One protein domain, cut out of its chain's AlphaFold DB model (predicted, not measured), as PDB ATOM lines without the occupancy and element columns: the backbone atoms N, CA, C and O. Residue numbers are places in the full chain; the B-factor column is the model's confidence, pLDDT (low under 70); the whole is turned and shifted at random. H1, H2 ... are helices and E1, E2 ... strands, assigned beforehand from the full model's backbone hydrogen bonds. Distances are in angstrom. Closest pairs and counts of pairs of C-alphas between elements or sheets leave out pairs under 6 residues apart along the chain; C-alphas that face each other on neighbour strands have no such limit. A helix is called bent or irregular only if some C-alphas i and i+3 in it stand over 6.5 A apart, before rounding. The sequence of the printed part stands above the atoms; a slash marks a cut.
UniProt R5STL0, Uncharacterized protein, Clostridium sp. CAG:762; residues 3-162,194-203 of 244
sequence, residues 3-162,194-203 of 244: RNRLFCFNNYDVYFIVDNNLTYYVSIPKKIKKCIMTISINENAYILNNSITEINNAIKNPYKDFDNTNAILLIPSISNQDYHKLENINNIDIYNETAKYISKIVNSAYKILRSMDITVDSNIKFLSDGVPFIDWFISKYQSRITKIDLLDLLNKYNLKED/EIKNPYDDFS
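AT A GLANCE: This is residues 3 to 162 and 194 to 203 of the 244 residues of an uncharacterized protein of Clostridium sp. CAG:762 (UniProt R5STL0). A strongly twisted sheet of seven strands has helices over both faces: it curls round the long helix H3 on one face, and H1 packs slantwise on the other. H4 covers the edge strand E7, H5 packs on the sheet near E6, and H2 lies off the sheet. The printed part has 170 residues, with five named helices and seven named strands in the order E1 E2 E3 E4 H1 E5 H2 H3 E6 H4 E7 H5; the class is mixed, helices and strands. The mixed sheet runs E1 E2 E3 E5 E4 E6 E7. The whole is compact, with a radius of gyration of the C-alphas of 15.5 A and spans of 42 by 41 by 37 A.

IN THESE COORDINATES: E1 is residues 3 to 8, from C-alpha 3 at (2.158, 44.379, -18.218). E2, residues 12 to 19, is 21.5 A long; E3, residues 22 to 29, is 21.0 A long and bends by 52 degrees at residue 25. E5 is residues 71 to 76, E4 34 to 39, E6 124 to 127 and E7 145 to 148. H3, residues 92 to 115, is 34.6 A long, from C-alpha 92 at (-8.728, 14.297, -20.149). H1, residues 52 to 66, is 20.9 A long and only just irregular: C-alphas 58 and 61 are 6.53 A apart. H2 is residues 80 to 85, H4 132 to 140, and H5 150 to 156, ending at C-alpha 156 at (18.580, 23.928, -2.980).

HOW THE PARTS SIT: E1, E2 and E3 form a meander, each strand the antiparallel neighbour of the one before, with N 6 and O 14 at 2.8 A and N 15 and O 26 at 2.8 A. E3 and E5 are antiparallel, with N 25 and O 75 at 2.9 A. E5 and E4, E4 and E6, and E6 and E7 are parallel, with N 72 and O 36 at 2.8 A, N 125 and O 37 at 2.8 A, and N 146 and O 124 at 2.9 A. E4, H1, E5 and E6, H4, E7 are strand-helix-strand units, parallel neighbour strands with a helix between, and E5, H2 H3, E6 is a split one, with E4 between its strands; the three crossovers are right-handed. H3 and H1 are on opposite faces; the closest C-alphas of E3 and H3, Leu 22 and Ile 105, are 6.7 A apart. H1 has a height over the sheet of 9.3 A, and its closest C-alpha pair with E5, Tyr 63 and Leu 73, is at 6.9 A. H4 lies over E7, with the C-alphas of Ile 138 and Ile 145 closest at 5.8 A. H3 and H4 only just touch, with 3 pairs of C-alphas within 8 A, the closest Tyr 95 and Phe 133 at 6.3 A. H5 is on the sheet, and the closest C-alphas of E6 and H5, Leu 127 and Leu 150, are 6.3 A apart. H2 is not on the sheet and is close to but not clearly touching H3, with Lys 85 and Ile 94 the closest C-alphas at 7.2 A. Every O i to N i+4 pair is within hydrogen-bond range in H2, H3, H4 and H5, and 8 of 11 are in H1.

THE WHOLE: The two C-alphas farthest apart, those of Asp 93 and Asp 162, are 46.1 A apart. Residues 163 to 193 are not printed, and C-alphas 162 and 194 are 33.4 A apart across the cut. The link from E4 to H1 is long, with 12 residues. The mean pLDDT of the printed part is 80.5; it is under 70 at residues 3 to 5, 47 to 56, 155 to 162 and 194 to 203.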
ATOM      1  N   ARG A   3       1.490  44.932 -19.407       54.84
ATOM      2  CA  ARG A   3       2.158  44.379 -18.218       54.84
ATOM      3  C   ARG A   3       1.885  45.325 -17.063       54.84
ATOM      4  O   ARG A   3       2.413  46.433 -17.065       54.84
ATOM      5  N   ASN A   4       1.105  44.886 -16.088       63.28
ATOM      6  CA  ASN A   4       0.800  45.706 -14.919       63.28
ATOM      7  C   ASN A   4       1.657  45.219 -13.764       63.28
ATOM      8  O   ASN A   4       1.558  44.057 -13.370       63.28
ATOM      9  N   ARG A   5       2.543  46.074 -13.254       69.00
ATOM     10  CA  ARG A   5       3.369  45.716 -12.099       69.00
ATOM     11  C   ARG A   5       2.484  45.688 -10.855       69.00
ATOM     12  O   ARG A   5       1.908  46.709 -10.504       69.00
ATOM     13  N   LEU A   6       2.410  44.535 -10.198       71.12
ATOM     14  CA  LEU A   6       1.613  44.328  -8.989       71.12
ATOM     15  C   LEU A   6       2.429  44.536  -7.718       71.12
ATOM     16  O   LEU A   6       2.028  45.262  -6.816       71.12
ATOM     17  N   PHE A   7       3.584  43.876  -7.653       71.44
ATOM     18  CA  PHE A   7       4.417  43.837  -6.461       71.44
ATOM     19  C   PHE A   7       5.868  44.105  -6.829       71.44
ATOM     20  O   PHE A   7       6.344  43.708  -7.893       71.44
ATOM     21  N   CYS A   8       6.566  44.769  -5.918       74.62
ATOM     22  CA  CYS A   8       7.985  45.059  -6.009       74.62
ATOM     23  C   CYS A   8       8.663  44.365  -4.831       74.62
ATOM     24  O   CYS A   8       8.338  44.662  -3.681       74.62
ATOM     25  N   PHE A   9       9.568  43.440  -5.122       76.56
ATOM     26  CA  PHE A   9      10.392  42.764  -4.124       76.56
ATOM     27  C   PHE A   9      11.865  43.117  -4.344       76.56
ATOM     28  O   PHE A   9      12.188  43.941  -5.210       76.56
ATOM     29  N   ASN A  10      12.783  42.562  -3.552       72.88
ATOM     30  CA  ASN A  10      14.177  42.997  -3.599       72.88
ATOM     31  C   ASN A  10      14.847  42.594  -4.917       72.88
ATOM     32  O   ASN A  10      15.540  43.411  -5.532       72.88
ATOM     33  N   ASN A  11      14.592  41.373  -5.394       75.75
ATOM     34  CA  ASN A  11      15.282  40.816  -6.556       75.75
ATOM     35  C   ASN A  11      14.389  40.656  -7.788       75.75
ATOM     36  O   ASN A  11      14.924  40.577  -8.899       75.75
ATOM     37  N   TYR A  12      13.064  40.673  -7.636       80.81
ATOM     38  CA  TYR A  12      12.127  40.645  -8.761       80.81
ATOM     39  C   TYR A  12      10.999  41.677  -8.638       80.81
ATOM     40  O   TYR A  12      10.717  42.233  -7.577       80.81
ATOM     41  N   ASP A  13      10.333  41.912  -9.762       82.12
ATOM     42  CA  ASP A  13       9.024  42.558  -9.829       82.12
ATOM     43  C   ASP A  13       7.993  41.541 -10.323       82.12
ATOM     44  O   ASP A  13       8.280  40.737 -11.214       82.12
ATOM     45  N   VAL A  14       6.790  41.574  -9.757       83.12
ATOM     46  CA  VAL A  14       5.677  40.718 -10.181       83.12
ATOM     47  C   VAL A  14       4.786  41.500 -11.122       83.12
ATOM     48  O   VAL A  14       4.353  42.608 -10.801       83.12
ATOM     49  N   TYR A  15       4.476  40.901 -12.263       84.00
ATOM     50  CA  TYR A  15       3.587  41.468 -13.263       84.00
ATOM     51  C   TYR A  15       2.364  40.588 -13.450       84.00
ATOM     52  O   TYR A  15       2.471  39.363 -13.496       84.00
ATOM     53  N   PHE A  16       1.220  41.237 -13.628       85.44
ATOM     54  CA  PHE A  16       0.023  40.622 -14.171       85.44
ATOM     55  C   PHE A  16      -0.021  40.851 -15.675       85.44
ATOM     56  O   PHE A  16       0.071  41.992 -16.143       85.44
ATOM     57  N   ILE A  17      -0.119  39.758 -16.423       83.25
ATOM     58  CA  ILE A  17      -0.164  39.768 -17.878       83.25
ATOM     59  C   ILE A  17      -1.570  39.396 -18.316       83.25
ATOM     60  O   ILE A  17      -2.064  38.325 -17.963       83.25
ATOM     61  N   VAL A  18      -2.163  40.273 -19.124       81.50
ATOM     62  CA  VAL A  18      -3.436  40.044 -19.807       81.50
ATOM     63  C   VAL A  18      -3.208  40.221 -21.304       81.50
ATOM     64  O   VAL A  18      -2.756  41.271 -21.772       81.50
ATOM     65  N   ASP A  19      -3.486  39.162 -22.050       77.69
ATOM     66  CA  ASP A  19      -3.507  39.120 -23.511       77.69
ATOM     67  C   ASP A  19      -4.730  38.295 -23.943       77.69
ATOM     68  O   ASP A  19      -5.232  37.515 -23.143       77.69
ATOM     69  N   ASN A  20      -5.208  38.451 -25.179       70.06
ATOM     70  CA  ASN A  20      -6.544  38.067 -25.675       70.06
ATOM     71  C   ASN A  20      -7.147  36.738 -25.159       70.06
ATOM     72  O   ASN A  20      -8.363  36.635 -25.116       70.06
ATOM     73  N   ASN A  21      -6.332  35.734 -24.802       77.88
ATOM     74  CA  ASN A  21      -6.746  34.468 -24.170       77.88
ATOM     75  C   ASN A  21      -5.717  33.942 -23.143       77.88
ATOM     76  O   ASN A  21      -5.550  32.731 -22.994       77.88
ATOM     77  N   LEU A  22      -4.934  34.824 -22.520       86.00
ATOM     78  CA  LEU A  22      -3.849  34.493 -21.600       86.00
ATOM     79  C   LEU A  22      -3.856  35.443 -20.416       86.00
ATOM     80  O   LEU A  22      -3.608  36.637 -20.576       86.00
ATOM     81  N   THR A  23      -4.042  34.876 -19.229       87.88
ATOM     82  CA  THR A  23      -4.060  35.633 -17.984       87.88
ATOM     83  C   THR A  23      -3.181  34.933 -16.963       87.88
ATOM     84  O   THR A  23      -3.460  33.805 -16.550       87.88
ATOM     85  N   TYR A  24      -2.078  35.563 -16.571       91.81
ATOM     86  CA  TYR A  24      -1.130  34.947 -15.644       91.81
ATOM     87  C   TYR A  24      -0.276  35.975 -14.910       91.81
ATOM     88  O   TYR A  24      -0.089  37.107 -15.361       91.81
ATOM     89  N   TYR A  25       0.283  35.539 -13.789       91.00
ATOM     90  CA  TYR A  25       1.259  36.283 -13.010       91.00
ATOM     91  C   TYR A  25       2.661  35.768 -13.324       91.00
ATOM     92  O   TYR A  25       2.867  34.567 -13.533       91.00
ATOM     93  N   VAL A  26       3.635  36.674 -13.367       92.88
ATOM     94  CA  VAL A  26       5.041  36.342 -13.615       92.88
ATOM     95  C   VAL A  26       5.961  37.211 -12.775       92.88
ATOM     96  O   VAL A  26       5.811  38.433 -12.757       92.88
ATOM     97  N   SER A  27       6.953  36.597 -12.126       91.06
ATOM     98  CA  SER A  27       8.091  37.340 -11.583       91.06
ATOM     99  C   SER A  27       9.151  37.570 -12.659       91.06
ATOM    100  O   SER A  27       9.522  36.667 -13.410       91.06
ATOM    101  N   ILE A  28       9.642  38.803 -12.742       89.19
ATOM    102  CA  ILE A  28      10.730  39.203 -13.634       89.19
ATOM    103  C   ILE A  28      11.886  39.696 -12.761       89.19
ATOM    104  O   ILE A  28      11.704  40.655 -12.005       89.19
ATOM    105  N   PRO A  29      13.071  39.069 -12.838       86.38
ATOM    106  CA  PRO A  29      14.193  39.459 -12.008       86.38
ATOM    107  C   PRO A  29      14.788  40.790 -12.476       86.38
ATOM    108  O   PRO A  29      14.866  41.075 -13.669       86.38
ATOM    109  N   LYS A  30      15.262  41.589 -11.520       82.62
ATOM    110  CA  LYS A  30      15.835  42.922 -11.767       82.62
ATOM    111  C   LYS A  30      17.282  42.864 -12.245       82.62
ATOM    112  O   LYS A  30      17.691  43.648 -13.094       82.62
ATOM    113  N   LYS A  31      18.069  41.959 -11.656       80.19
ATOM    114  CA  LYS A  31      19.526  41.866 -11.871       80.19
ATOM    115  C   LYS A  31      19.971  40.515 -12.432       80.19
ATOM    116  O   LYS A  31      21.034  40.426 -13.038       80.19
ATOM    117  N   ILE A  32      19.181  39.460 -12.232       78.44
ATOM    118  CA  ILE A  32      19.559  38.096 -12.613       78.44
ATOM    119  C   ILE A  32      19.417  37.917 -14.129       78.44
ATOM    120  O   ILE A  32      18.359  38.160 -14.702       78.44
ATOM    121  N   LYS A  33      20.491  37.439 -14.765       84.50
ATOM    122  CA  LYS A  33      20.570  37.205 -16.216       84.50
ATOM    123  C   LYS A  33      20.328  35.758 -16.636       84.50
ATOM    124  O   LYS A  33      20.128  35.492 -17.818       84.50
ATOM    125  N   LYS A  34      20.332  34.819 -15.688       85.12
ATOM    126  CA  LYS A  34      20.016  33.408 -15.924       85.12
ATOM    127  C   LYS A  34      19.045  32.905 -14.869       85.12
ATOM    128  O   LYS A  34      19.366  32.962 -13.686       85.12
ATOM    129  N   CYS A  35      17.898  32.391 -15.294       87.19
ATOM    130  CA  CYS A  35      16.856  31.928 -14.387       87.19
ATOM    131  C   CYS A  35      16.301  30.557 -14.770       87.19
ATOM    132  O   CYS A  35      16.383  30.122 -15.920       87.19
ATOM    133  N   ILE A  36      15.686  29.898 -13.793       88.31
ATOM    134  CA  ILE A  36      14.870  28.703 -14.013       88.31
ATOM    135  C   ILE A  36      13.411  29.132 -14.075       88.31
ATOM    136  O   ILE A  36      12.979  29.978 -13.298       88.31
ATOM    137  N   MET A  37      12.652  28.567 -15.009       92.88
ATOM    138  CA  MET A  37      11.216  28.801 -15.069       92.88
ATOM    139  C   MET A  37      10.481  27.798 -14.194       92.88
ATOM    140  O   MET A  37      10.643  26.596 -14.390       92.88
ATOM    141  N   THR A  38       9.668  28.295 -13.270       93.06
ATOM    142  CA  THR A  38       8.837  27.486 -12.381       93.06
ATOM    143  C   THR A  38       7.367  27.823 -12.593       93.06
ATOM    144  O   THR A  38       7.011  28.987 -12.765       93.06
ATOM    145  N   ILE A  39       6.509  26.808 -12.599       94.81
ATOM    146  CA  ILE A  39       5.058  26.929 -12.752       94.81
ATOM    147  C   ILE A  39       4.397  26.420 -11.474       94.81
ATOM    148  O   ILE A  39       4.780  25.373 -10.955       94.81
ATOM    149  N   SER A  40       3.392  27.145 -11.001       92.81
ATOM    150  CA  SER A  40       2.495  26.723  -9.929       92.81
ATOM    151  C   SER A  40       1.068  27.036 -10.347       92.81
ATOM    152  O   SER A  40       0.809  28.107 -10.891       92.81
ATOM    153  N   ILE A  41       0.154  26.100 -10.126       90.81
ATOM    154  CA  ILE A  41      -1.281  26.367 -10.218       90.81
ATOM    155  C   ILE A  41      -1.815  26.578  -8.805       90.81
ATOM    156  O   ILE A  41      -1.247  26.079  -7.839       90.81
ATOM    157  N   ASN A  42      -2.863  27.381  -8.677       86.88
ATOM    158  CA  ASN A  42      -3.498  27.647  -7.398       86.88
ATOM    159  C   ASN A  42      -4.971  27.978  -7.651       86.88
ATOM    160  O   ASN A  42      -5.271  28.806  -8.514       86.88
ATOM    161  N   GLU A  43      -5.873  27.349  -6.901       84.56
ATOM    162  CA  GLU A  43      -7.329  27.553  -6.991       84.56
ATOM    163  C   GLU A  43      -7.754  29.021  -6.827       84.56
ATOM    164  O   GLU A  43      -8.724  29.474  -7.439       84.56
ATOM    165  N   ASN A  44      -6.986  29.783  -6.046       81.94
ATOM    166  CA  ASN A  44      -7.301  31.148  -5.646       81.94
ATOM    167  C   ASN A  44      -6.537  32.194  -6.478       81.94
ATOM    168  O   ASN A  44      -6.607  33.394  -6.217       81.94
ATOM    169  N   ALA A  45      -5.824  31.766  -7.529       81.12
ATOM    170  CA  ALA A  45      -5.108  32.673  -8.430       81.12
ATOM    171  C   ALA A  45      -6.038  33.471  -9.364       81.12
ATOM    172  O   ALA A  45      -5.605  34.418 -10.039       81.12
ATOM    173  N   TYR A  46      -7.317  33.103  -9.449       79.69
ATOM    174  CA  TYR A  46      -8.287  33.833 -10.254       79.69
ATOM    175  C   TYR A  46      -8.902  34.992  -9.482       79.69
ATOM    176  O   TYR A  46      -9.769  34.830  -8.629       79.69
ATOM    177  N   ILE A  47      -8.442  36.186  -9.825       67.25
ATOM    178  CA  ILE A  47      -8.739  37.444  -9.139       67.25
ATOM    179  C   ILE A  47     -10.226  37.811  -9.086       67.25
ATOM    180  O   ILE A  47     -10.654  38.418  -8.115       67.25
ATOM    181  N   LEU A  48     -11.029  37.419 -10.080       66.06
ATOM    182  CA  LEU A  48     -12.461  37.747 -10.095       66.06
ATOM    183  C   LEU A  48     -13.297  36.870  -9.151       66.06
ATOM    184  O   LEU A  48     -14.433  37.222  -8.858       66.06
ATOM    185  N   ASN A  49     -12.749  35.749  -8.674       60.47
ATOM    186  CA  ASN A  49     -13.479  34.826  -7.803       60.47
ATOM    187  C   ASN A  49     -13.129  34.991  -6.319       60.47
ATOM    188  O   ASN A  49     -13.746  34.322  -5.499       60.47
ATOM    189  N   ASN A  50     -12.141  35.824  -5.976       63.62
ATOM    190  CA  ASN A  50     -11.494  35.771  -4.668       63.62
ATOM    191  C   ASN A  50     -11.435  37.132  -3.975       63.62
ATOM    192  O   ASN A  50     -11.353  38.187  -4.604       63.62
ATOM    193  N   SER A  51     -11.436  37.094  -2.644       67.38
ATOM    194  CA  SER A  51     -11.193  38.263  -1.804       67.38
ATOM    195  C   SER A  51      -9.739  38.735  -1.905       67.38
ATOM    196  O   SER A  51      -8.823  37.977  -2.230       67.38
ATOM    197  N   ILE A  52      -9.490  39.997  -1.542       65.25
ATOM    198  CA  ILE A  52      -8.134  40.574  -1.502       65.25
ATOM    199  C   ILE A  52      -7.198  39.746  -0.604       65.25
ATOM    200  O   ILE A  52      -6.021  39.575  -0.920       65.25
ATOM    201  N   THR A  53      -7.709  39.205   0.503       67.00
ATOM    202  CA  THR A  53      -6.940  38.360   1.427       67.00
ATOM    203  C   THR A  53      -6.510  37.050   0.771       67.00
ATOM    204  O   THR A  53      -5.340  36.675   0.857       67.00
ATOM    205  N   GLU A  54      -7.424  36.377   0.075       67.38
ATOM    206  CA  GLU A  54      -7.137  35.134  -0.651       67.38
ATOM    207  C   GLU A  54      -6.156  35.376  -1.795       67.38
ATOM    208  O   GLU A  54      -5.189  34.632  -1.938       67.38
ATOM    209  N   ILE A  55      -6.322  36.474  -2.538       64.06
ATOM    210  CA  ILE A  55      -5.393  36.878  -3.602       64.06
ATOM    211  C   ILE A  55      -3.997  37.146  -3.032       64.06
ATOM    212  O   ILE A  55      -2.998  36.706  -3.600       64.06
ATOM    213  N   ASN A  56      -3.893  37.833  -1.892       66.25
ATOM    214  CA  ASN A  56      -2.602  38.066  -1.244       66.25
ATOM    215  C   ASN A  56      -1.932  36.749  -0.832       66.25
ATOM    216  O   ASN A  56      -0.737  36.571  -1.068       66.25
ATOM    217  N   ASN A  57      -2.688  35.800  -0.285       70.69
ATOM    218  CA  ASN A  57      -2.137  34.501   0.091       70.69
ATOM    219  C   ASN A  57      -1.751  33.647  -1.122       70.69
ATOM    220  O   ASN A  57      -0.707  33.002  -1.091       70.69
ATOM    221  N   ALA A  58      -2.548  33.669  -2.189       72.00
ATOM    222  CA  ALA A  58      -2.338  32.861  -3.388       72.00
ATOM    223  C   ALA A  58      -1.269  33.425  -4.331       72.00
ATOM    224  O   ALA A  58      -0.636  32.674  -5.066       72.00
ATOM    225  N   ILE A  59      -1.073  34.747  -4.333       76.44
ATOM    226  CA  ILE A  59      -0.155  35.427  -5.249       76.44
ATOM    227  C   ILE A  59       1.065  35.953  -4.491       76.44
ATOM    228  O   ILE A  59       2.190  35.554  -4.783       76.44
ATOM    229  N   LYS A  60       0.884  36.824  -3.491       74.12
ATOM    230  CA  LYS A  60       2.008  37.529  -2.848       74.12
ATOM    231  C   LYS A  60       2.930  36.586  -2.070       74.12
ATOM    232  O   LYS A  60       4.147  36.736  -2.182       74.12
ATOM    233  N   ASN A  61       2.381  35.640  -1.304       78.94
ATOM    234  CA  ASN A  61       3.197  34.742  -0.474       78.94
ATOM    235  C   ASN A  61       4.079  33.804  -1.317       78.94
ATOM    236  O   ASN A  61       5.290  33.825  -1.096       78.94
ATOM    237  N   PRO A  62       3.556  33.091  -2.340       80.75
ATOM    238  CA  PRO A  62       4.401  32.280  -3.211       80.75
ATOM    239  C   PRO A  62       5.499  33.086  -3.886       80.75
ATOM    240  O   PRO A  62       6.622  32.616  -3.987       80.75
ATOM    241  N   TYR A  63       5.225  34.323  -4.312       81.12
ATOM    242  CA  TYR A  63       6.294  35.161  -4.843       81.12
ATOM    243  C   TYR A  63       7.350  35.456  -3.778       81.12
ATOM    244  O   TYR A  63       8.538  35.275  -4.059       81.12
ATOM    245  N   LYS A  64       6.959  35.864  -2.562       78.25
ATOM    246  CA  LYS A  64       7.893  36.202  -1.472       78.25
ATOM    247  C   LYS A  64       8.928  35.098  -1.236       78.25
ATOM    248  O   LYS A  64      10.114  35.405  -1.135       78.25
ATOM    249  N   ASP A  65       8.498  33.840  -1.235       78.25
ATOM    250  CA  ASP A  65       9.381  32.685  -1.027       78.25
ATOM    251  C   ASP A  65      10.450  32.551  -2.127       78.25
ATOM    252  O   ASP A  65      11.562  32.083  -1.885       78.25
ATOM    253  N   PHE A  66      10.156  33.026  -3.339       77.25
ATOM    254  CA  PHE A  66      11.060  32.969  -4.484       77.25
ATOM    255  C   PHE A  66      12.046  34.150  -4.557       77.25
ATOM    256  O   PHE A  66      12.921  34.120  -5.425       77.25
ATOM    257  N   ASP A  67      11.953  35.177  -3.695       76.94
ATOM    258  CA  ASP A  67      12.691  36.455  -3.884       76.94
ATOM    259  C   ASP A  67      14.188  36.288  -3.817       76.94
ATOM    260  O   ASP A  67      14.924  36.932  -4.552       76.94
ATOM    261  N   ASN A  68      14.659  35.336  -3.037       73.81
ATOM    262  CA  ASN A  68      16.085  35.087  -2.936       73.81
ATOM    263  C   ASN A  68      16.541  33.904  -3.806       73.81
ATOM    264  O   ASN A  68      17.656  33.412  -3.653       73.81
ATOM    265  N   THR A  69      15.700  33.446  -4.738       77.38
ATOM    266  CA  THR A  69      16.034  32.371  -5.678       77.38
ATOM    267  C   THR A  69      16.360  32.929  -7.064       77.38
ATOM    268  O   THR A  69      16.002  34.050  -7.422       77.38
ATOM    269  N   ASN A  70      17.014  32.117  -7.898       81.44
ATOM    270  CA  ASN A  70      17.145  32.406  -9.328       81.44
ATOM    271  C   ASN A  70      15.980  31.839 -10.159       81.44
ATOM    272  O   ASN A  70      16.066  31.795 -11.389       81.44
ATOM    273  N   ALA A  71      14.917  31.368  -9.509       85.19
ATOM    274  CA  ALA A  71      13.732  30.869 -10.176       85.19
ATOM    275  C   ALA A  71      12.733  32.011 -10.393       85.19
ATOM    276  O   ALA A  71      12.503  32.839  -9.516       85.19
ATOM    277  N   ILE A  72      12.118  32.036 -11.571       91.00
ATOM    278  CA  ILE A  72      10.921  32.837 -11.806       91.00
ATOM    279  C   ILE A  72       9.688  31.964 -11.599       91.00
ATOM    280  O   ILE A  72       9.710  30.770 -11.898       91.00
ATOM    281  N   LEU A  73       8.604  32.563 -11.124       93.25
ATOM    282  CA  LEU A  73       7.361  31.868 -10.833       93.25
ATOM    283  C   LEU A  73       6.261  32.352 -11.776       93.25
ATOM    284  O   LEU A  73       5.969  33.549 -11.871       93.25
ATOM    285  N   LEU A  74       5.656  31.398 -12.473       95.19
ATOM    286  CA  LEU A  74       4.476  31.572 -13.301       95.19
ATOM    287  C   LEU A  74       3.272  31.008 -12.562       95.19
ATOM    288  O   LEU A  74       3.259  29.820 -12.237       95.19
ATOM    289  N   ILE A  75       2.261  31.847 -12.354       93.50
ATOM    290  CA  ILE A  75       0.972  31.424 -11.804       93.50
ATOM    291  C   ILE A  75      -0.098  31.687 -12.866       93.50
ATOM    292  O   ILE A  75      -0.447  32.846 -13.109       93.50
ATOM    293  N   PRO A  76      -0.599  30.653 -13.561       93.00
ATOM    294  CA  PRO A  76      -1.751  30.785 -14.440       93.00
ATOM    295  C   PRO A  76      -2.979  31.241 -13.650       93.00
ATOM    296  O   PRO A  76      -3.268  30.707 -12.581       93.00
ATOM    297  N   SER A  77      -3.734  32.195 -14.187       89.25
ATOM    298  CA  SER A  77      -5.034  32.554 -13.627       89.25
ATOM    299  C   SER A  77      -6.072  31.569 -14.166       89.25
ATOM    300  O   SER A  77      -6.461  31.652 -15.332       89.25
ATOM    301  N   ILE A  78      -6.438  30.586 -13.343       88.44
ATOM    302  CA  ILE A  78      -7.411  29.531 -13.653       88.44
ATOM    303  C   ILE A  78      -8.577  29.705 -12.692       88.44
ATOM    304  O   ILE A  78      -8.356  29.789 -11.486       88.44
ATOM    305  N   SER A  79      -9.802  29.779 -13.220       83.94
ATOM    306  CA  SER A  79     -10.994  29.924 -12.383       83.94
ATOM    307  C   SER A  79     -11.088  28.774 -11.377       83.94
ATOM    308  O   SER A  79     -10.731  27.643 -11.698       83.94
ATOM    309  N   ASN A  80     -11.604  29.038 -10.177       83.75
ATOM    310  CA  ASN A  80     -11.789  27.998  -9.160       83.75
ATOM    311  C   ASN A  80     -12.586  26.789  -9.713       83.75
ATOM    312  O   ASN A  80     -12.204  25.637  -9.522       83.75
ATOM    313  N   GLN A  81     -13.621  27.044 -10.521       84.50
ATOM    314  CA  GLN A  81     -14.399  25.989 -11.175       84.50
ATOM    315  C   GLN A  81     -13.563  25.134 -12.131       84.50
ATOM    316  O   GLN A  81     -13.732  23.917 -12.167       84.50
ATOM    317  N   ASP A  82     -12.693  25.746 -12.936       87.62
ATOM    318  CA  ASP A  82     -11.834  25.002 -13.859       87.62
ATOM    319  C   ASP A  82     -10.702  24.292 -13.124       87.62
ATOM    320  O   ASP A  82     -10.352  23.181 -13.508       87.62
ATOM    321  N   TYR A  83     -10.196  24.876 -12.037       90.50
ATOM    322  CA  TYR A  83      -9.219  24.239 -11.163       90.50
ATOM    323  C   TYR A  83      -9.770  22.938 -10.568       90.50
ATOM    324  O   TYR A  83      -9.137  21.899 -10.719       90.50
ATOM    325  N   HIS A  84     -10.979  22.936  -9.998       90.50
ATOM    326  CA  HIS A  84     -11.574  21.706  -9.451       90.50
ATOM    327  C   HIS A  84     -11.803  20.624 -10.514       90.50
ATOM    328  O   HIS A  84     -11.760  19.426 -10.231       90.50
ATOM    329  N   LYS A  85     -11.981  21.004 -11.784       91.38
ATOM    330  CA  LYS A  85     -12.037  20.019 -12.874       91.38
ATOM    331  C   LYS A  85     -10.684  19.335 -13.113       91.38
ATOM    332  O   LYS A  85     -10.694  18.224 -13.647       91.38
ATOM    333  N   LEU A  86      -9.564  19.954 -12.717       91.69
ATOM    334  CA  LEU A  86      -8.205  19.392 -12.771       91.69
ATOM    335  C   LEU A  86      -7.928  18.352 -11.681       91.69
ATOM    336  O   LEU A  86      -6.950  17.614 -11.774       91.69
ATOM    337  N   GLU A  87      -8.775  18.281 -10.656       91.06
ATOM    338  CA  GLU A  87      -8.656  17.290  -9.582       91.06
ATOM    339  C   GLU A  87      -9.192  15.917 -10.014       91.06
ATOM    340  O   GLU A  87      -8.834  14.882  -9.454       91.06
ATOM    341  N   ASN A  88     -10.030  15.889 -11.055       90.19
ATOM    342  CA  ASN A  88     -10.626  14.670 -11.576       90.19
ATOM    343  C   ASN A  88      -9.821  14.107 -12.756       90.19
ATOM    344  O   ASN A  88      -9.865  14.628 -13.872       90.19
ATOM    345  N   ILE A  89      -9.170  12.964 -12.526       85.44
ATOM    346  CA  ILE A  89      -8.322  12.267 -13.507       85.44
ATOM    347  C   ILE A  89      -9.051  11.843 -14.794       85.44
ATOM    348  O   ILE A  89      -8.407  11.618 -15.817       85.44
ATOM    349  N   ASN A  90     -10.383  11.759 -14.770       84.00
ATOM    350  CA  ASN A  90     -11.178  11.353 -15.930       84.00
ATOM    351  C   ASN A  90     -11.416  12.499 -16.930       84.00
ATOM    352  O   ASN A  90     -11.853  12.251 -18.054       84.00
ATOM    353  N   ASN A  91     -11.100  13.745 -16.566       89.06
ATOM    354  CA  ASN A  91     -11.342  14.926 -17.396       89.06
ATOM    355  C   ASN A  91     -10.197  15.199 -18.387       89.06
ATOM    356  O   ASN A  91      -9.608  16.284 -18.411       89.06
ATOM    357  N   ILE A  92      -9.880  14.219 -19.237       90.62
ATOM    358  CA  ILE A  92      -8.728  14.297 -20.149       90.62
ATOM    359  C   ILE A  92      -8.801  15.481 -21.127       90.62
ATOM    360  O   ILE A  92      -7.779  16.090 -21.445       90.62
ATOM    361  N   ASP A  93     -10.000  15.854 -21.576       92.25
ATOM    362  CA  ASP A  93     -10.187  16.989 -22.485       92.25
ATOM    363  C   ASP A  93      -9.823  18.313 -21.807       92.25
ATOM    364  O   ASP A  93      -9.116  19.141 -22.382       92.25
ATOM    365  N   ILE A  94     -10.206  18.472 -20.541       93.00
ATOM    366  CA  ILE A  94      -9.868  19.646 -19.730       93.00
ATOM    367  C   ILE A  94      -8.367  19.688 -19.461       93.00
ATOM    368  O   ILE A  94      -7.757  20.757 -19.529       93.00
ATOM    369  N   TYR A  95      -7.748  18.531 -19.223       94.56
ATOM    370  CA  TYR A  95      -6.299  18.428 -19.065       94.56
ATOM    371  C   TYR A  95      -5.581  18.869 -20.346       94.56
ATOM    372  O   TYR A  95      -4.630  19.648 -20.290       94.56
ATOM    373  N   ASN A  96      -6.058  18.438 -21.515       93.56
ATOM    374  CA  ASN A  96      -5.500  18.851 -22.800       93.56
ATOM    375  C   ASN A  96      -5.647  20.363 -23.040       93.56
ATOM    376  O   ASN A  96      -4.677  21.011 -23.441       93.56
ATOM    377  N   GLU A  97      -6.821  20.943 -22.781       93.81
ATOM    378  CA  GLU A  97      -7.041  22.388 -22.935       93.81
ATOM    379  C   GLU A  97      -6.182  23.206 -21.960       93.81
ATOM    380  O   GLU A  97      -5.494  24.148 -22.364       93.81
ATOM    381  N   THR A  98      -6.105  22.778 -20.701       94.25
ATOM    382  CA  THR A  98      -5.260  23.415 -19.680       94.25
ATOM    383  C   THR A  98      -3.778  23.292 -20.025       94.25
ATOM    384  O   THR A  98      -3.019  24.251 -19.890       94.25
ATOM    385  N   ALA A  99      -3.344  22.155 -20.568       94.25
ATOM    386  CA  ALA A  99      -1.971  21.979 -21.029       94.25
ATOM    387  C   ALA A  99      -1.617  22.920 -22.188       94.25
ATOM    388  O   ALA A  99      -0.526  23.503 -22.198       94.25
ATOM    389  N   LYS A 100      -2.532  23.110 -23.149       94.06
ATOM    390  CA  LYS A 100      -2.364  24.100 -24.226       94.06
ATOM    391  C   LYS A 100      -2.271  25.512 -23.650       94.06
ATOM    392  O   LYS A 100      -1.421  26.289 -24.090       94.06
ATOM    393  N   TYR A 101      -3.111  25.835 -22.668       94.62
ATOM    394  CA  TYR A 101      -3.108  27.125 -21.983       94.62
ATOM    395  C   TYR A 101      -1.770  27.402 -21.280       94.62
ATOM    396  O   TYR A 101      -1.101  28.388 -21.594       94.62
ATOM    397  N   ILE A 102      -1.303  26.477 -20.436       94.62
ATOM    398  CA  ILE A 102      -0.011  26.585 -19.739       94.62
ATOM    399  C   ILE A 102       1.153  26.671 -20.734       94.62
ATOM    400  O   ILE A 102       2.055  27.489 -20.565       94.62
ATOM    401  N   SER A 103       1.122  25.898 -21.824       93.44
ATOM    402  CA  SER A 103       2.165  25.948 -22.860       93.44
ATOM    403  C   SER A 103       2.263  27.325 -23.523       93.44
ATOM    404  O   SER A 103       3.361  27.825 -23.783       93.44
ATOM    405  N   LYS A 104       1.120  27.972 -23.782       94.25
ATOM    406  CA  LYS A 104       1.083  29.344 -24.303       94.25
ATOM    407  C   LYS A 104       1.629  30.348 -23.279       94.25
ATOM    408  O   LYS A 104       2.406  31.215 -23.678       94.25
ATOM    409  N   ILE A 105       1.308  30.193 -21.990       95.19
ATOM    410  CA  ILE A 105       1.864  31.017 -20.897       95.19
ATOM    411  C   ILE A 105       3.390  30.899 -20.849       95.19
ATOM    412  O   ILE A 105       4.085  31.913 -20.877       95.19
ATOM    413  N   VAL A 106       3.919  29.674 -20.855       94.19
ATOM    414  CA  VAL A 106       5.366  29.402 -20.862       94.19
ATOM    415  C   VAL A 106       6.050  30.093 -22.040       94.19
ATOM    416  O   VAL A 106       7.064  30.769 -21.868       94.19
ATOM    417  N   ASN A 107       5.483  29.970 -23.241       92.69
ATOM    418  CA  ASN A 107       6.038  30.598 -24.439       92.69
ATOM    419  C   ASN A 107       5.966  32.131 -24.378       92.69
ATOM    420  O   ASN A 107       6.901  32.804 -24.815       92.69
ATOM    421  N   SER A 108       4.881  32.681 -23.831       93.62
ATOM    422  CA  SER A 108       4.728  34.120 -23.607       93.62
ATOM    423  C   SER A 108       5.781  34.639 -22.621       93.62
ATOM    424  O   SER A 108       6.558  35.533 -22.955       93.62
ATOM    425  N   ALA A 109       5.899  34.011 -21.448       93.31
ATOM    426  CA  ALA A 109       6.894  34.354 -20.436       93.31
ATOM    427  C   ALA A 109       8.329  34.240 -20.970       93.31
ATOM    428  O   ALA A 109       9.140  35.141 -20.766       93.31
ATOM    429  N   TYR A 110       8.634  33.181 -21.723       93.62
ATOM    430  CA  TYR A 110       9.942  33.015 -22.353       93.62
ATOM    431  C   TYR A 110      10.272  34.172 -23.306       93.62
ATOM    432  O   TYR A 110      11.363  34.736 -23.228       93.62
ATOM    433  N   LYS A 111       9.329  34.582 -24.168       92.31
ATOM    434  CA  LYS A 111       9.515  35.732 -25.073       92.31
ATOM    435  C   LYS A 111       9.782  37.027 -24.303       92.31
ATOM    436  O   LYS A 111      10.671  37.784 -24.691       92.31
ATOM    437  N   ILE A 112       9.059  37.260 -23.205       91.31
ATOM    438  CA  ILE A 112       9.266  38.427 -22.333       91.31
ATOM    439  C   ILE A 112      10.684  38.424 -21.767       91.31
ATOM    440  O   ILE A 112      11.411  39.399 -21.945       91.31
ATOM    441  N   LEU A 113      11.097  37.322 -21.140       91.06
ATOM    442  CA  LEU A 113      12.416  37.209 -20.518       91.06
ATOM    443  C   LEU A 113      13.546  37.367 -21.542       91.06
ATOM    444  O   LEU A 113      14.495  38.111 -21.306       91.06
ATOM    445  N   ARG A 114      13.416  36.752 -22.724       90.50
ATOM    446  CA  ARG A 114      14.399  36.909 -23.806       90.50
ATOM    447  C   ARG A 114      14.482  38.340 -24.326       90.50
ATOM    448  O   ARG A 114      15.582  38.796 -24.610       90.50
ATOM    449  N   SER A 115      13.360  39.064 -24.403       92.00
ATOM    450  CA  SER A 115      13.365  40.486 -24.787       92.00
ATOM    451  C   SER A 115      14.114  41.382 -23.791       92.00
ATOM    452  O   SER A 115      14.526  42.480 -24.142       92.00
ATOM    453  N   MET A 116      14.315  40.896 -22.563       89.06
ATOM    454  CA  MET A 116      15.051  41.565 -21.487       89.06
ATOM    455  C   MET A 116      16.478  41.017 -21.333       89.06
ATOM    456  O   MET A 116      17.151  41.303 -20.342       89.06
ATOM    457  N   ASP A 117      16.944  40.225 -22.307       89.94
ATOM    458  CA  ASP A 117      18.257  39.581 -22.288       89.94
ATOM    459  C   ASP A 117      18.457  38.690 -21.042       89.94
ATOM    460  O   ASP A 117      19.506  38.665 -20.400       89.94
ATOM    461  N   ILE A 118      17.400  37.968 -20.661       89.56
ATOM    462  CA  ILE A 118      17.427  36.966 -19.594       89.56
ATOM    463  C   ILE A 118      17.418  35.583 -20.245       89.56
ATOM    464  O   ILE A 118      16.564  35.249 -21.070       89.56
ATOM    465  N   THR A 119      18.393  34.755 -19.888       89.31
ATOM    466  CA  THR A 119      18.496  33.371 -20.349       89.31
ATOM    467  C   THR A 119      17.700  32.457 -19.428       89.31
ATOM    468  O   THR A 119      17.895  32.460 -18.217       89.31
ATOM    469  N   VAL A 120      16.814  31.653 -20.008       88.44
ATOM    470  CA  VAL A 120      15.979  30.703 -19.267       88.44
ATOM    471  C   VAL A 120      16.550  29.304 -19.446       88.44
ATOM    472  O   VAL A 120      16.907  28.935 -20.566       88.44
ATOM    473  N   ASP A 121      16.636  28.540 -18.360       88.31
ATOM    474  CA  ASP A 121      16.997  27.125 -18.429       88.31
ATOM    475  C   ASP A 121      16.042  26.355 -19.358       88.31
ATOM    476  O   ASP A 121      14.843  26.636 -19.440       88.31
ATOM    477  N   SER A 122      16.589  25.380 -20.081       85.12
ATOM    478  CA  SER A 122      15.818  24.476 -20.935       85.12
ATOM    479  C   SER A 122      14.802  23.647 -20.147       85.12
ATOM    480  O   SER A 122      13.726  23.344 -20.668       85.12
ATOM    481  N   ASN A 123      15.135  23.308 -18.899       89.81
ATOM    482  CA  ASN A 123      14.296  22.525 -18.018       89.81
ATOM    483  C   ASN A 123      13.425  23.441 -17.150       89.81
ATOM    484  O   ASN A 123      13.914  24.263 -16.375       89.81
ATOM    485  N   ILE A 124      12.116  23.266 -17.282       92.31
ATOM    486  CA  ILE A 124      11.099  23.997 -16.535       92.31
ATOM    487  C   ILE A 124      10.674  23.139 -15.346       92.31
ATOM    488  O   ILE A 124      10.553  21.913 -15.443       92.31
ATOM    489  N   LYS A 125      10.446  23.791 -14.212       92.69
ATOM    490  CA  LYS A 125       9.973  23.157 -12.988       92.69
ATOM    491  C   LYS A 125       8.474  23.361 -12.832       92.69
ATOM    492  O   LYS A 125       7.968  24.451 -13.070       92.69
ATOM    493  N   PHE A 126       7.767  22.323 -12.421       93.88
ATOM    494  CA  PHE A 126       6.370  22.417 -12.015       93.88
ATOM    495  C   PHE A 126       6.300  22.076 -10.527       93.88
ATOM    496  O   PHE A 126       6.779  21.010 -10.128       93.88
ATOM    497  N   LEU A 127       5.770  22.995  -9.716       89.94
ATOM    498  CA  LEU A 127       5.580  22.761  -8.289       89.94
ATOM    499  C   LEU A 127       4.543  21.661  -8.079       89.94
ATOM    500  O   LEU A 127       3.461  21.709  -8.656       89.94
ATOM    501  N   SER A 128       4.881  20.681  -7.253       79.38
ATOM    502  CA  SER A 128       3.918  19.688  -6.788       79.38
ATOM    503  C   SER A 128       2.971  20.308  -5.764       79.38
ATOM    504  O   SER A 128       3.443  20.860  -4.774       79.38
ATOM    505  N   ASP A 129       1.662  20.158  -5.953       77.88
ATOM    506  CA  ASP A 129       0.647  20.543  -4.956       77.88
ATOM    507  C   ASP A 129      -0.376  19.426  -4.654       77.88
ATOM    508  O   ASP A 129      -1.262  19.607  -3.825       77.88
ATOM    509  N   GLY A 130      -0.238  18.258  -5.293       81.19
ATOM    510  CA  GLY A 130      -1.160  17.127  -5.145       81.19
ATOM    511  C   GLY A 130      -2.285  17.059  -6.185       81.19
ATOM    512  O   GLY A 130      -3.009  16.065  -6.201       81.19
ATOM    513  N   VAL A 131      -2.410  18.034  -7.089       89.62
ATOM    514  CA  VAL A 131      -3.400  18.003  -8.174       89.62
ATOM    515  C   VAL A 131      -2.985  16.978  -9.250       89.62
ATOM    516  O   VAL A 131      -1.924  17.130  -9.870       89.62
ATOM    517  N   PRO A 132      -3.819  15.963  -9.564       92.25
ATOM    518  CA  PRO A 132      -3.481  14.899 -10.518       92.25
ATOM    519  C   PRO A 132      -3.143  15.384 -11.934       92.25
ATOM    520  O   PRO A 132      -2.365  14.740 -12.644       92.25
ATOM    521  N   PHE A 133      -3.695  16.525 -12.361       93.94
ATOM    522  CA  PHE A 133      -3.319  17.170 -13.619       93.94
ATOM    523  C   PHE A 133      -1.811  17.427 -13.732       93.94
ATOM    524  O   PHE A 133      -1.259  17.266 -14.819       93.94
ATOM    525  N   ILE A 134      -1.129  17.795 -12.643       92.44
ATOM    526  CA  ILE A 134       0.301  18.131 -12.670       92.44
ATOM    527  C   ILE A 134       1.130  16.902 -13.030       92.44
ATOM    528  O   ILE A 134       1.968  16.960 -13.932       92.44
ATOM    529  N   ASP A 135       0.859  15.772 -12.380       92.06
ATOM    530  CA  ASP A 135       1.554  14.514 -12.660       92.06
ATOM    531  C   ASP A 135       1.275  14.037 -14.090       92.06
ATOM    532  O   ASP A 135       2.194  13.648 -14.818       92.06
ATOM    533  N   TRP A 136       0.023  14.160 -14.544       94.25
ATOM    534  CA  TRP A 136      -0.330  13.885 -15.935       94.25
ATOM    535  C   TRP A 136       0.422  14.803 -16.912       94.25
ATOM    536  O   TRP A 136       1.002  14.318 -17.887       94.25
ATOM    537  N   PHE A 137       0.480  16.110 -16.647       93.56
ATOM    538  CA  PHE A 137       1.159  17.089 -17.495       93.56
ATOM    539  C   PHE A 137       2.659  16.790 -17.581       93.56
ATOM    540  O   PHE A 137       3.221  16.714 -18.674       93.56
ATOM    541  N   ILE A 138       3.309  16.536 -16.444       92.25
ATOM    542  CA  ILE A 138       4.729  16.173 -16.394       92.25
ATOM    543  C   ILE A 138       4.984  14.890 -17.186       92.25
ATOM    544  O   ILE A 138       5.925  14.853 -17.978       92.25
ATOM    545  N   SER A 139       4.124  13.872 -17.060       91.81
ATOM    546  CA  SER A 139       4.275  12.619 -17.818       91.81
ATOM    547  C   SER A 139       4.254  12.838 -19.339       91.81
ATOM    548  O   SER A 139       4.981  12.172 -20.078       91.81
ATOM    549  N   LYS A 140       3.471  13.814 -19.822       92.25
ATOM    550  CA  LYS A 140       3.386  14.168 -21.247       92.25
ATOM    551  C   LYS A 140       4.586  14.975 -21.738       92.25
ATOM    552  O   LYS A 140       4.959  14.845 -22.902       92.25
ATOM    553  N   TYR A 141       5.197  15.783 -20.872       91.56
ATOM    554  CA  TYR A 141       6.253  16.734 -21.239       91.56
ATOM    555  C   TYR A 141       7.589  16.492 -20.515       91.56
ATOM    556  O   TYR A 141       8.392  17.415 -20.372       91.56
ATOM    557  N   GLN A 142       7.857  15.251 -20.103       87.50
ATOM    558  CA  GLN A 142       9.015  14.850 -19.286       87.50
ATOM    559  C   GLN A 142      10.388  15.270 -19.838       87.50
ATOM    560  O   GLN A 142      11.342  15.432 -19.082       87.50
ATOM    561  N   SER A 143      10.510  15.481 -21.154       88.19
ATOM    562  CA  SER A 143      11.755  15.936 -21.787       88.19
ATOM    563  C   SER A 143      12.121  17.382 -21.445       88.19
ATOM    564  O   SER A 143      13.280  17.770 -21.580       88.19
ATOM    565  N   ARG A 144      11.145  18.190 -21.015       88.94
ATOM    566  CA  ARG A 144      11.317  19.627 -20.768       88.94
ATOM    567  C   ARG A 144      10.784  20.074 -19.410       88.94
ATOM    568  O   ARG A 144      11.249  21.087 -18.894       88.94
ATOM    569  N   ILE A 145       9.834  19.344 -18.833       91.69
ATOM    570  CA  ILE A 145       9.174  19.677 -17.571       91.69
ATOM    571  C   ILE A 145       9.537  18.628 -16.526       91.69
ATOM    572  O   ILE A 145       9.460  17.432 -16.788       91.69
ATOM    573  N   THR A 146       9.908  19.074 -15.329       91.44
ATOM    574  CA  THR A 146      10.168  18.186 -14.187       91.44
ATOM    575  C   THR A 146       9.423  18.657 -12.951       91.44
ATOM    576  O   THR A 146       9.212  19.855 -12.761       91.44
ATOM    577  N   LYS A 147       9.055  17.697 -12.103       89.19
ATOM    578  CA  LYS A 147       8.463  17.957 -10.793       89.19
ATOM    579  C   LYS A 147       9.507  18.551  -9.848       89.19
ATOM    580  O   LYS A 147      10.671  18.147  -9.893       89.19
ATOM    581  N   ILE A 148       9.097  19.478  -8.991       86.69
ATOM    582  CA  ILE A 148       9.887  19.900  -7.832       86.69
ATOM    583  C   ILE A 148       8.960  20.222  -6.661       86.69
ATOM    584  O   ILE A 148       7.867  20.750  -6.861       86.69
ATOM    585  N   ASP A 149       9.398  19.910  -5.448       83.75
ATOM    586  CA  ASP A 149       8.729  20.348  -4.228       83.75
ATOM    587  C   ASP A 149       9.191  21.760  -3.856       83.75
ATOM    588  O   ASP A 149      10.361  22.106  -4.046       83.75
ATOM    589  N   LEU A 150       8.292  22.589  -3.317       77.12
ATOM    590  CA  LEU A 150       8.644  23.964  -2.949       77.12
ATOM    591  C   LEU A 150       9.780  23.978  -1.919       77.12
ATOM    592  O   LEU A 150      10.744  24.722  -2.068       77.12
ATOM    593  N   LEU A 151       9.703  23.110  -0.908       74.06
ATOM    594  CA  LEU A 151      10.730  23.021   0.128       74.06
ATOM    595  C   LEU A 151      12.088  22.596  -0.448       74.06
ATOM    596  O   LEU A 151      13.109  23.176  -0.091       74.06
ATOM    597  N   ASP A 152      12.099  21.629  -1.366       73.19
ATOM    598  CA  ASP A 152      13.325  21.173  -2.027       73.19
ATOM    599  C   ASP A 152      13.940  22.274  -2.892       73.19
ATOM    600  O   ASP A 152      15.163  22.431  -2.924       73.19
ATOM    601  N   LEU A 153      13.102  23.074  -3.560       72.25
ATOM    602  CA  LEU A 153      13.544  24.260  -4.284       72.25
ATOM    603  C   LEU A 153      14.199  25.259  -3.319       72.25
ATOM    604  O   LEU A 153      15.342  25.645  -3.546       72.25
ATOM    605  N   LEU A 154      13.527  25.638  -2.230       70.81
ATOM    606  CA  LEU A 154      14.049  26.614  -1.263       70.81
ATOM    607  C   LEU A 154      15.345  26.139  -0.585       70.81
ATOM    608  O   LEU A 154      16.286  26.920  -0.433       70.81
ATOM    609  N   ASN A 155      15.430  24.851  -0.247       69.81
ATOM    610  CA  ASN A 155      16.625  24.243   0.337       69.81
ATOM    611  C   ASN A 155      17.797  24.224  -0.653       69.81
ATOM    612  O   ASN A 155      18.923  24.538  -0.278       69.81
ATOM    613  N   LYS A 156      17.545  23.917  -1.933       65.12
ATOM    614  CA  LYS A 156      18.580  23.928  -2.980       65.12
ATOM    615  C   LYS A 156      19.227  25.307  -3.158       65.12
ATOM    616  O   LYS A 156      20.375  25.385  -3.592       65.12
ATOM    617  N   TYR A 157      18.500  26.376  -2.844       59.88
ATOM    618  CA  TYR A 157      18.980  27.755  -2.946       59.88
ATOM    619  C   TYR A 157      19.359  28.372  -1.586       59.88
ATOM    620  O   TYR A 157      19.496  29.588  -1.511       59.88
ATOM    621  N   ASN A 158      19.593  27.546  -0.551       49.31
ATOM    622  CA  ASN A 158      20.080  27.941   0.781       49.31
ATOM    623  C   ASN A 158      19.302  29.107   1.419       49.31
ATOM    624  O   ASN A 158      19.890  30.094   1.854       49.31
ATOM    625  N   LEU A 159      17.973  28.985   1.522       47.94
ATOM    626  CA  LEU A 159      17.130  29.959   2.236       47.94
ATOM    627  C   LEU A 159      16.666  29.521   3.625       47.94
ATOM    628  O   LEU A 159      15.589  29.906   4.075       47.94
ATOM    629  N   LYS A 160      17.506  28.775   4.343       41.94
ATOM    630  CA  LYS A 160      17.400  28.675   5.801       41.94
ATOM    631  C   LYS A 160      18.777  28.829   6.424       41.94
ATOM    632  O   LYS A 160      19.449  27.843   6.696       41.94
ATOM    633  N   GLU A 161      19.187  30.074   6.639       36.50
ATOM    634  CA  GLU A 161      19.986  30.340   7.832       36.50
ATOM    635  C   GLU A 161      19.031  30.223   9.026       36.50
ATOM    636  O   GLU A 161      18.018  30.917   9.081       36.50
ATOM    637  N   ASP A 162      19.334  29.249   9.885       34.44
ATOM    638  CA  ASP A 162      18.814  29.005  11.230       34.44
ATOM    639  C   ASP A 162      17.293  29.043  11.446       34.44
ATOM    640  O   ASP A 162      16.654  30.086  11.577       34.44
ATOM    641  N   GLU A 194      -2.006  51.677   0.823       32.81
ATOM    642  CA  GLU A 194      -3.257  51.472   0.094       32.81
ATOM    643  C   GLU A 194      -2.957  50.574  -1.109       32.81
ATOM    644  O   GLU A 194      -2.343  50.981  -2.099       32.81
ATOM    645  N   ILE A 195      -3.341  49.304  -0.987       39.56
ATOM    646  CA  ILE A 195      -3.271  48.336  -2.071       39.56
ATOM    647  C   ILE A 195      -4.406  48.699  -3.022       39.56
ATOM    648  O   ILE A 195      -5.561  48.365  -2.763       39.56
ATOM    649  N   LYS A 196      -4.086  49.398  -4.113       36.12
ATOM    650  CA  LYS A 196      -5.024  49.572  -5.226       36.12
ATOM    651  C   LYS A 196      -5.359  48.204  -5.811       36.12
ATOM    652  O   LYS A 196      -4.459  47.385  -6.025       36.12
ATOM    653  N   ASN A 197      -6.640  47.955  -6.073       41.28
ATOM    654  CA  ASN A 197      -7.045  46.770  -6.811       41.28
ATOM    655  C   ASN A 197      -6.376  46.855  -8.197       41.28
ATOM    656  O   ASN A 197      -6.457  47.904  -8.838       41.28
ATOM    657  N   PRO A 198      -5.712  45.799  -8.695       42.25
ATOM    658  CA  PRO A 198      -5.088  45.810 -10.018       42.25
ATOM    659  C   PRO A 198      -6.055  46.143 -11.155       42.25
ATOM    660  O   PRO A 198      -5.581  46.465 -12.238       42.25
ATOM    661  N   TYR A 199      -7.369  46.048 -10.909       38.97
ATOM    662  CA  TYR A 199      -8.459  46.439 -11.804       38.97
ATOM    663  C   TYR A 199      -9.002  47.853 -11.586       38.97
ATOM    664  O   TYR A 199      -9.807  48.287 -12.404       38.97
ATOM    665  N   ASP A 200      -8.578  48.604 -10.567       46.31
ATOM    666  CA  ASP A 200      -8.996  50.007 -10.420       46.31
ATOM    667  C   ASP A 200      -8.520  50.836 -11.628       46.31
ATOM    668  O   ASP A 200      -9.291  51.626 -12.172       46.31
ATOM    669  N   ASP A 201      -7.319  50.537 -12.144       48.44
ATOM    670  CA  ASP A 201      -6.775  51.091 -13.398       48.44
ATOM    671  C   ASP A 201      -7.450  50.521 -14.671       48.44
ATOM    672  O   ASP A 201      -7.227  51.021 -15.772       48.44
ATOM    673  N   PHE A 202      -8.294  49.487 -14.544       41.78
ATOM    674  CA  PHE A 202      -9.084  48.895 -15.637       41.78
ATOM    675  C   PHE A 202     -10.588  49.116 -15.488       41.78
ATOM    676  O   PHE A 202     -11.352  48.675 -16.348       41.78
ATOM    677  N   SER A 203     -11.030  49.823 -14.448       46.91
ATOM    678  CA  SER A 203     -12.437  50.177 -14.259       46.91
ATOM    679  C   SER A 203     -12.994  50.893 -15.494       46.91
ATOM    680  O   SER A 203     -14.136  50.665 -15.875       46.91
TER     681      SER A 203